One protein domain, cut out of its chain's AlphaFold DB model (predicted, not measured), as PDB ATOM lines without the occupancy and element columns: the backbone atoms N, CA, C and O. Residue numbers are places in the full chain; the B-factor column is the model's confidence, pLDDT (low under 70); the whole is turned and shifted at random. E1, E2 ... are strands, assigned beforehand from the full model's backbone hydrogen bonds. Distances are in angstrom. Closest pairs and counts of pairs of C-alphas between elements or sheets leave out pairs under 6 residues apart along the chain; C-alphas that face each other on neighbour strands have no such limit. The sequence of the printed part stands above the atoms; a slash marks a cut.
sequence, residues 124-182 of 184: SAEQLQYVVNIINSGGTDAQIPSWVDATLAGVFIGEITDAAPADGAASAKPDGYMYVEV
ATOM      1  N   SER A 124     -18.026  44.187 -31.701       89.62
ATOM      2  CA  SER A 124     -16.764  44.344 -32.414       89.62
ATOM      3  C   SER A 124     -15.639  43.709 -31.611       89.62
ATOM      4  O   SER A 124     -15.695  43.638 -30.384       89.62
ATOM      5  N   ALA A 125     -14.643  43.187 -32.318       91.00
ATOM      6  CA  ALA A 125     -13.469  42.594 -31.702       91.00
ATOM      7  C   ALA A 125     -12.292  43.557 -31.844       91.00
ATOM      8  O   ALA A 125     -11.888  43.889 -32.960       91.00
ATOM      9  N   GLU A 126     -11.728  43.970 -30.717       91.19
ATOM     10  CA  GLU A 126     -10.468  44.700 -30.662       91.19
ATOM     11  C   GLU A 126      -9.363  43.739 -30.214       91.19
ATOM     12  O   GLU A 126      -9.366  43.229 -29.088       91.19
ATOM     13  N   GLN A 127      -8.419  43.463 -31.114       87.31
ATOM     14  CA  GLN A 127      -7.266  42.628 -30.802       87.31
ATOM     15  C   GLN A 127      -6.189  43.461 -30.105       87.31
ATOM     16  O   GLN A 127      -5.592  44.353 -30.708       87.31
ATOM     17  N   LEU A 128      -5.910  43.128 -28.846       83.81
ATOM     18  CA  LEU A 128      -4.789  43.669 -28.085       83.81
ATOM     19  C   LEU A 128      -3.625  42.670 -28.073       83.81
ATOM     20  O   LEU A 128      -3.727  41.544 -28.556       83.81
ATOM     21  N   GLN A 129      -2.496  43.080 -27.493       80.56
ATOM     22  CA  GLN A 129      -1.255  42.300 -27.496       80.56
ATOM     23  C   GLN A 129      -1.396  40.896 -26.872       80.56
ATOM     24  O   GLN A 129      -0.715  39.970 -27.308       80.56
ATOM     25  N   TYR A 130      -2.256  40.738 -25.858       82.31
ATOM     26  CA  TYR A 130      -2.384  39.490 -25.089       82.31
ATOM     27  C   TYR A 130      -3.827  39.018 -24.855       82.31
ATOM     28  O   TYR A 130      -4.032  37.948 -24.288       82.31
ATOM     29  N   VAL A 131      -4.821  39.801 -25.273       86.38
ATOM     30  CA  VAL A 131      -6.252  39.509 -25.101       86.38
ATOM     31  C   VAL A 131      -7.031  40.060 -26.290       86.38
ATOM     32  O   VAL A 131      -6.563  40.976 -26.968       86.38
ATOM     33  N   VAL A 132      -8.233  39.539 -26.524       89.44
ATOM     34  CA  VAL A 132      -9.202  40.164 -27.434       89.44
ATOM     35  C   VAL A 132     -10.367  40.689 -26.613       89.44
ATOM     36  O   VAL A 132     -11.008  39.928 -25.887       89.44
ATOM     37  N   ASN A 133     -10.645  41.983 -26.738       91.12
ATOM     38  CA  ASN A 133     -11.835  42.583 -26.153       91.12
ATOM     39  C   ASN A 133     -12.986  42.465 -27.150       91.12
ATOM     40  O   ASN A 133     -12.851  42.830 -28.318       91.12
ATOM     41  N   ILE A 134     -14.118  41.962 -26.679       90.81
ATOM     42  CA  ILE A 134     -15.382  41.993 -27.397       90.81
ATOM     43  C   ILE A 134     -16.164  43.175 -26.847       90.81
ATOM     44  O   ILE A 134     -16.689  43.112 -25.733       90.81
ATOM     45  N   ILE A 135     -16.194  44.249 -27.630       89.44
ATOM     46  CA  ILE A 135     -16.883  45.482 -27.276       89.44
ATOM     47  C   ILE A 135     -18.355  45.300 -27.609       89.44
ATOM     48  O   ILE A 135     -18.698  45.003 -28.759       89.44
ATOM     49  N   ASN A 136     -19.208  45.475 -26.605       85.44
ATOM     50  CA  ASN A 136     -20.649  45.376 -26.742       85.44
ATOM     51  C   ASN A 136     -21.283  46.759 -26.622       85.44
ATOM     52  O   ASN A 136     -21.374  47.334 -25.540       85.44
ATOM     53  N   SER A 137     -21.792  47.258 -27.742       81.50
ATOM     54  CA  SER A 137     -22.507  48.538 -27.818       81.50
ATOM     55  C   SER A 137     -23.727  48.646 -26.888       81.50
ATOM     56  O   SER A 137     -24.113  49.754 -26.523       81.50
ATOM     57  N   GLY A 138     -24.326  47.522 -26.479       68.12
ATOM     58  CA  GLY A 138     -25.548  47.486 -25.673       68.12
ATOM     59  C   GLY A 138     -25.390  46.912 -24.262       68.12
ATOM     60  O   GLY A 138     -26.399  46.566 -23.646       68.12
ATOM     61  N   GLY A 139     -24.171  46.751 -23.737       77.25
ATOM     62  CA  GLY A 139     -23.989  46.145 -22.416       77.25
ATOM     63  C   GLY A 139     -22.544  46.054 -21.934       77.25
ATOM     64  O   GLY A 139     -21.706  46.874 -22.278       77.25
ATOM     65  N   THR A 140     -22.268  45.066 -21.082       88.25
ATOM     66  CA  THR A 140     -20.920  44.811 -20.561       88.25
ATOM     67  C   THR A 140     -20.053  44.134 -21.619       88.25
ATOM     68  O   THR A 140     -20.486  43.159 -22.242       88.25
ATOM     69  N   ASP A 141     -18.822  44.615 -21.766       89.44
ATOM     70  CA  ASP A 141     -17.807  44.005 -22.624       89.44
ATOM     71  C   ASP A 141     -17.366  42.633 -22.100       89.44
ATOM     72  O   ASP A 141     -17.412  42.345 -20.900       89.44
ATOM     73  N   ALA A 142     -16.885  41.788 -23.009       89.44
ATOM     74  CA  ALA A 142     -16.255  40.521 -22.662       89.44
ATOM     75  C   ALA A 142     -14.772  40.538 -23.041       89.44
ATOM     76  O   ALA A 142     -14.376  41.158 -24.024       89.44
ATOM     77  N   GLN A 143     -13.946  39.819 -22.283       89.44
ATOM     78  CA  GLN A 143     -12.537  39.619 -22.615       89.44
ATOM     79  C   GLN A 143     -12.283  38.146 -22.895       89.44
ATOM     80  O   GLN A 143     -12.643  37.284 -22.093       89.44
ATOM     81  N   ILE A 144     -11.643  37.866 -24.027       88.56
ATOM     82  CA  ILE A 144     -11.144  36.537 -24.368       88.56
ATOM     83  C   ILE A 144      -9.651  36.510 -24.006       88.56
ATOM     84  O   ILE A 144      -8.862  37.210 -24.654       88.56
ATOM     85  N   PRO A 145      -9.251  35.756 -22.962       87.88
ATOM     86  CA  PRO A 145      -7.862  35.674 -22.526       87.88
ATOM     87  C   PRO A 145      -7.012  34.809 -23.465       87.88
ATOM     88  O   PRO A 145      -7.526  34.146 -24.374       87.88
ATOM     89  N   SER A 146      -5.698  34.801 -23.232       87.44
ATOM     90  CA  SER A 146      -4.785  33.878 -23.903       87.44
ATOM     91  C   SER A 146      -5.154  32.426 -23.611       87.44
ATOM     92  O   SER A 146      -5.641  32.078 -22.532       87.44
ATOM     93  N   TRP A 147      -4.940  31.564 -24.600       87.38
ATOM     94  CA  TRP A 147      -5.145  30.134 -24.427       87.38
ATOM     95  C   TRP A 147      -4.022  29.527 -23.572       87.38
ATOM     96  O   TRP A 147      -2.874  29.484 -24.007       87.38
ATOM     97  N   VAL A 148      -4.354  29.076 -22.357       82.31
ATOM     98  CA  VAL A 148      -3.387  28.517 -21.387       82.31
ATOM     99  C   VAL A 148      -3.549  27.013 -21.161       82.31
ATOM    100  O   VAL A 148      -2.574  26.330 -20.854       82.31
ATOM    101  N   ASP A 149      -4.756  26.469 -21.338       80.69
ATOM    102  CA  ASP A 149      -5.033  25.042 -21.184       80.69
ATOM    103  C   ASP A 149      -6.204  24.576 -22.065       80.69
ATOM    104  O   ASP A 149      -6.996  25.366 -22.573       80.69
ATOM    105  N   ALA A 150      -6.339  23.261 -22.251       77.44
ATOM    106  CA  ALA A 150      -7.402  22.675 -23.071       77.44
ATOM    107  C   ALA A 150      -8.797  22.694 -22.409       77.44
ATOM    108  O   ALA A 150      -9.753  22.194 -23.003       77.44
ATOM    109  N   THR A 151      -8.926  23.213 -21.183       81.31
ATOM    110  CA  THR A 151     -10.203  23.258 -20.454       81.31
ATOM    111  C   THR A 151     -10.977  24.549 -20.700       81.31
ATOM    112  O   THR A 151     -12.205  24.537 -20.604       81.31
ATOM    113  N   LEU A 152     -10.290  25.632 -21.075       77.25
ATOM    114  CA  LEU A 152     -10.893  26.922 -21.401       77.25
ATOM    115  C   LEU A 152     -10.596  27.335 -22.850       77.25
ATOM    116  O   LEU A 152      -9.509  27.119 -23.378       77.25
ATOM    117  N   ALA A 153     -11.577  27.963 -23.503       74.94
ATOM    118  CA  ALA A 153     -11.365  28.596 -24.802       74.94
ATOM    119  C   ALA A 153     -10.568  29.897 -24.621       74.94
ATOM    120  O   ALA A 153     -10.866  30.689 -23.726       74.94
ATOM    121  N   GLY A 154      -9.582  30.131 -25.483       82.94
ATOM    122  CA  GLY A 154      -8.752  31.332 -25.462       82.94
ATOM    123  C   GLY A 154      -8.269  31.704 -26.857       82.94
ATOM    124  O   GLY A 154      -8.476  30.958 -27.817       82.94
ATOM    125  N   VAL A 155      -7.641  32.870 -26.972       85.06
ATOM    126  CA  VAL A 155      -7.055  33.329 -28.232       85.06
ATOM    127  C   VAL A 155      -5.590  32.909 -28.321       85.06
ATOM    128  O   VAL A 155      -4.860  32.918 -27.326       85.06
ATOM    129  N   PHE A 156      -5.151  32.556 -29.527       84.19
ATOM    130  CA  PHE A 156      -3.737  32.323 -29.785       84.19
ATOM    131  C   PHE A 156      -2.999  33.655 -29.815       84.19
ATOM    132  O   PHE A 156      -3.320  34.542 -30.606       84.19
ATOM    133  N   ILE A 157      -1.997  33.770 -28.951       85.19
ATOM    134  CA  ILE A 157      -1.084  34.905 -28.899       85.19
ATOM    135  C   ILE A 157       0.328  34.391 -29.131       85.19
ATOM    136  O   ILE A 157       0.716  33.340 -28.619       85.19
ATOM    137  N   GLY A 158       1.098  35.107 -29.934       84.75
ATOM    138  CA  GLY A 158       2.413  34.633 -30.310       84.75
ATOM    139  C   GLY A 158       3.081  35.499 -31.349       84.75
ATOM    140  O   GLY A 158       2.519  36.485 -31.827       84.75
ATOM    141  N   GLU A 159       4.296  35.111 -31.689       85.62
ATOM    142  CA  GLU A 159       5.059  35.698 -32.779       85.62
ATOM    143  C   GLU A 159       5.561  34.606 -33.716       85.62
ATOM    144  O   GLU A 159       5.749  33.452 -33.321       85.62
ATOM    145  N   ILE A 160       5.746  34.990 -34.978       84.50
ATOM    146  CA  ILE A 160       6.413  34.161 -35.975       84.50
ATOM    147  C   ILE A 160       7.880  34.570 -35.972       84.50
ATOM    148  O   ILE A 160       8.191  35.751 -36.132       84.50
ATOM    149  N   THR A 161       8.767  33.604 -35.771       82.81
ATOM    150  CA  THR A 161      10.212  33.835 -35.663       82.81
ATOM    151  C   THR A 161      10.978  32.861 -36.536       82.81
ATOM    152  O   THR A 161      10.550  31.724 -36.706       82.81
ATOM    153  N   ASP A 162      12.157  33.264 -37.002       82.44
ATOM    154  CA  ASP A 162      13.041  32.385 -37.782       82.44
ATOM    155  C   ASP A 162      13.737  31.311 -36.920       82.44
ATOM    156  O   ASP A 162      14.287  30.354 -37.452       82.44
ATOM    157  N   ALA A 163      13.739  31.474 -35.591       82.50
ATOM    158  CA  ALA A 163      14.251  30.495 -34.632       82.50
ATOM    159  C   ALA A 163      13.501  30.641 -33.300       82.50
ATOM    160  O   ALA A 163      13.589  31.693 -32.656       82.50
ATOM    161  N   ALA A 164      12.766  29.607 -32.883       82.62
ATOM    162  CA  ALA A 164      12.098  29.626 -31.587       82.62
ATOM    163  C   ALA A 164      13.116  29.482 -30.435       82.62
ATOM    164  O   ALA A 164      14.203  28.921 -30.613       82.62
ATOM    165  N   PRO A 165      12.791  29.973 -29.223       84.56
ATOM    166  CA  PRO A 165      13.595  29.701 -28.037       84.56
ATOM    167  C   PRO A 165      13.744  28.193 -27.804       84.56
ATOM    168  O   PRO A 165      12.821  27.422 -28.061       84.56
ATOM    169  N   ALA A 166      14.898  27.778 -27.275       84.00
ATOM    170  CA  ALA A 166      15.110  26.386 -26.894       84.00
ATOM    171  C   ALA A 166      14.051  25.927 -25.876       84.00
ATOM    172  O   ALA A 166      13.628  26.707 -25.017       84.00
ATOM    173  N   ASP A 167      13.658  24.656 -25.949       81.44
ATOM    174  CA  ASP A 167      12.708  24.075 -25.000       81.44
ATOM    175  C   ASP A 167      13.189  24.267 -23.547       81.44
ATOM    176  O   ASP A 167      14.363  24.065 -23.224       81.44
ATOM    177  N   GLY A 168      12.283  24.721 -22.680       78.69
ATOM    178  CA  GLY A 168      12.576  25.066 -21.286       78.69
ATOM    179  C   GLY A 168      13.348  26.376 -21.062       78.69
ATOM    180  O   GLY A 168      13.726  26.662 -19.922       78.69
ATOM    181  N   ALA A 169      13.593  27.189 -22.096       83.00
ATOM    182  CA  ALA A 169      14.186  28.512 -21.920       83.00
ATOM    183  C   ALA A 169      13.270  29.431 -21.094       83.00
ATOM    184  O   ALA A 169      12.053  29.465 -21.274       83.00
ATOM    185  N   ALA A 170      13.866  30.219 -20.195       79.75
ATOM    186  CA  ALA A 170      13.120  31.214 -19.435       79.75
ATOM    187  C   ALA A 170      12.526  32.263 -20.389       79.75
ATOM    188  O   ALA A 170      13.253  32.922 -21.134       79.75
ATOM    189  N   SER A 171      11.206  32.429 -20.342       79.12
ATOM    190  CA  SER A 171      10.470  33.410 -21.136       79.12
ATOM    191  C   SER A 171       9.930  34.512 -20.229       79.12
ATOM    192  O   SER A 171       9.404  34.237 -19.154       79.12
ATOM    193  N   ALA A 172      10.044  35.765 -20.670       83.69
ATOM    194  CA  ALA A 172       9.385  36.909 -20.032       83.69
ATOM    195  C   ALA A 172       7.958  37.140 -20.568       83.69
ATOM    196  O   ALA A 172       7.289  38.088 -20.155       83.69
ATOM    197  N   LYS A 173       7.512  36.325 -21.534       83.62
ATOM    198  CA  LYS A 173       6.180  36.425 -22.137       83.62
ATOM    199  C   LYS A 173       5.125  35.816 -21.200       83.62
ATOM    200  O   LYS A 173       5.457  34.904 -20.443       83.62
ATOM    201  N   PRO A 174       3.878  36.313 -21.243       82.75
ATOM    202  CA  PRO A 174       2.799  35.789 -20.416       82.75
ATOM    203  C   PRO A 174       2.433  34.352 -20.795       82.75
ATOM    204  O   PRO A 174       2.804  33.847 -21.855       82.75
ATOM    205  N   ASP A 175       1.674  33.713 -19.912       81.81
ATOM    206  CA  ASP A 175       1.248  32.329 -20.079       81.81
ATOM    207  C   ASP A 175       0.357  32.160 -21.324       81.81
ATOM    208  O   ASP A 175      -0.466  33.026 -21.651       81.81
ATOM    209  N   GLY A 176       0.554  31.058 -22.051       79.06
ATOM    210  CA  GLY A 176      -0.106  30.809 -23.339       79.06
ATOM    211  C   GLY A 176       0.533  31.502 -24.555       79.06
ATOM    212  O   GLY A 176       0.001  31.402 -25.659       79.06
ATOM    213  N   TYR A 177       1.667  32.201 -24.390       85.38
ATOM    214  CA  TYR A 177       2.409  32.790 -25.512       85.38
ATOM    215  C   TYR A 177       3.148  31.723 -26.326       85.38
ATOM    216  O   TYR A 177       4.007  31.014 -25.802       85.38
ATOM    217  N   MET A 178       2.845  31.642 -27.619       84.12
ATOM    218  CA  MET A 178       3.433  30.657 -28.526       84.12
ATOM    219  C   MET A 178       4.473  31.286 -29.455       84.12
ATOM    220  O   MET A 178       4.277  32.374 -29.995       84.12
ATOM    221  N   TYR A 179       5.560  30.560 -29.695       85.88
ATOM    222  CA  TYR A 179       6.524  30.877 -30.743       85.88
ATOM    223  C   TYR A 179       6.265  29.947 -31.920       85.88
ATOM    224  O   TYR A 179       6.315  28.726 -31.765       85.88
ATOM    225  N   VAL A 180       5.956  30.515 -33.082       84.88
ATOM    226  CA  VAL A 180       5.787  29.741 -34.313       84.88
ATOM    227  C   VAL A 180       7.053  29.906 -35.138       84.88
ATOM    228  O   VAL A 180       7.302  30.968 -35.705       84.88
ATOM    229  N   GLU A 181       7.866  28.856 -35.186       86.44
ATOM    230  CA  GLU A 181       9.053  28.830 -36.035       86.44
ATOM    231  C   GLU A 181       8.666  28.492 -37.471       86.44
ATOM    232  O   GLU A 181       8.012  27.478 -37.727       86.44
ATOM    233  N   VAL A 182       9.065  29.344 -38.412       81.75
ATOM    234  CA  VAL A 182       8.891  29.086 -39.842       81.75
ATOM    235  C   VAL A 182      10.268  29.018 -40.474       81.75
ATOM    236  O   VAL A 182      10.980  30.013 -40.541       81.75
TER     237      VAL A 182
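What this domain is: This is residues 124 to 182 of the 184 residues of an uncharacterized protein of candidate division Zixibacteria bacterium (UniProt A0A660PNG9). There is little regular structure here: two small sheets lie end to end, antiparallel E1-E2-E3 and the parallel pair E4-E5, with residues 166 to 172 sticking out. The 59 printed residues have five named strands, E1 to E5 in chain order, and no named helix; the class is all strand, with 22 residues in named elements. The whole is loose, radius of gyration of the C-alphas 14.0 A, spanning 46 by 24 by 18 A.

Where its parts are: Find C-alpha 124 at (-16.764, 44.344, -32.414), where E1, residues 124 to 127, begins. Next come E2, 132 to 136, and E3, 142 to 144. E4, 157 to 161, runs 13.2 A; E5, 177 to 181, runs 13.1 A to (9.053, 28.830, -36.035).

How they stand to each other: E1, E2 and E3 form a meander, two hairpins in a row; within hydrogen-bond range are N 126 and O 133, 2.9 A, and N 134 and O 142, 2.8 A. In E4 and E5, look at N 178 and O 157, 2.9 A. E3 and E4 are apart.

The domain as a whole: The printed part has no cut. Links E3 to E4 and E4 to E5 are long. Gly 138 has pLDDT under 70.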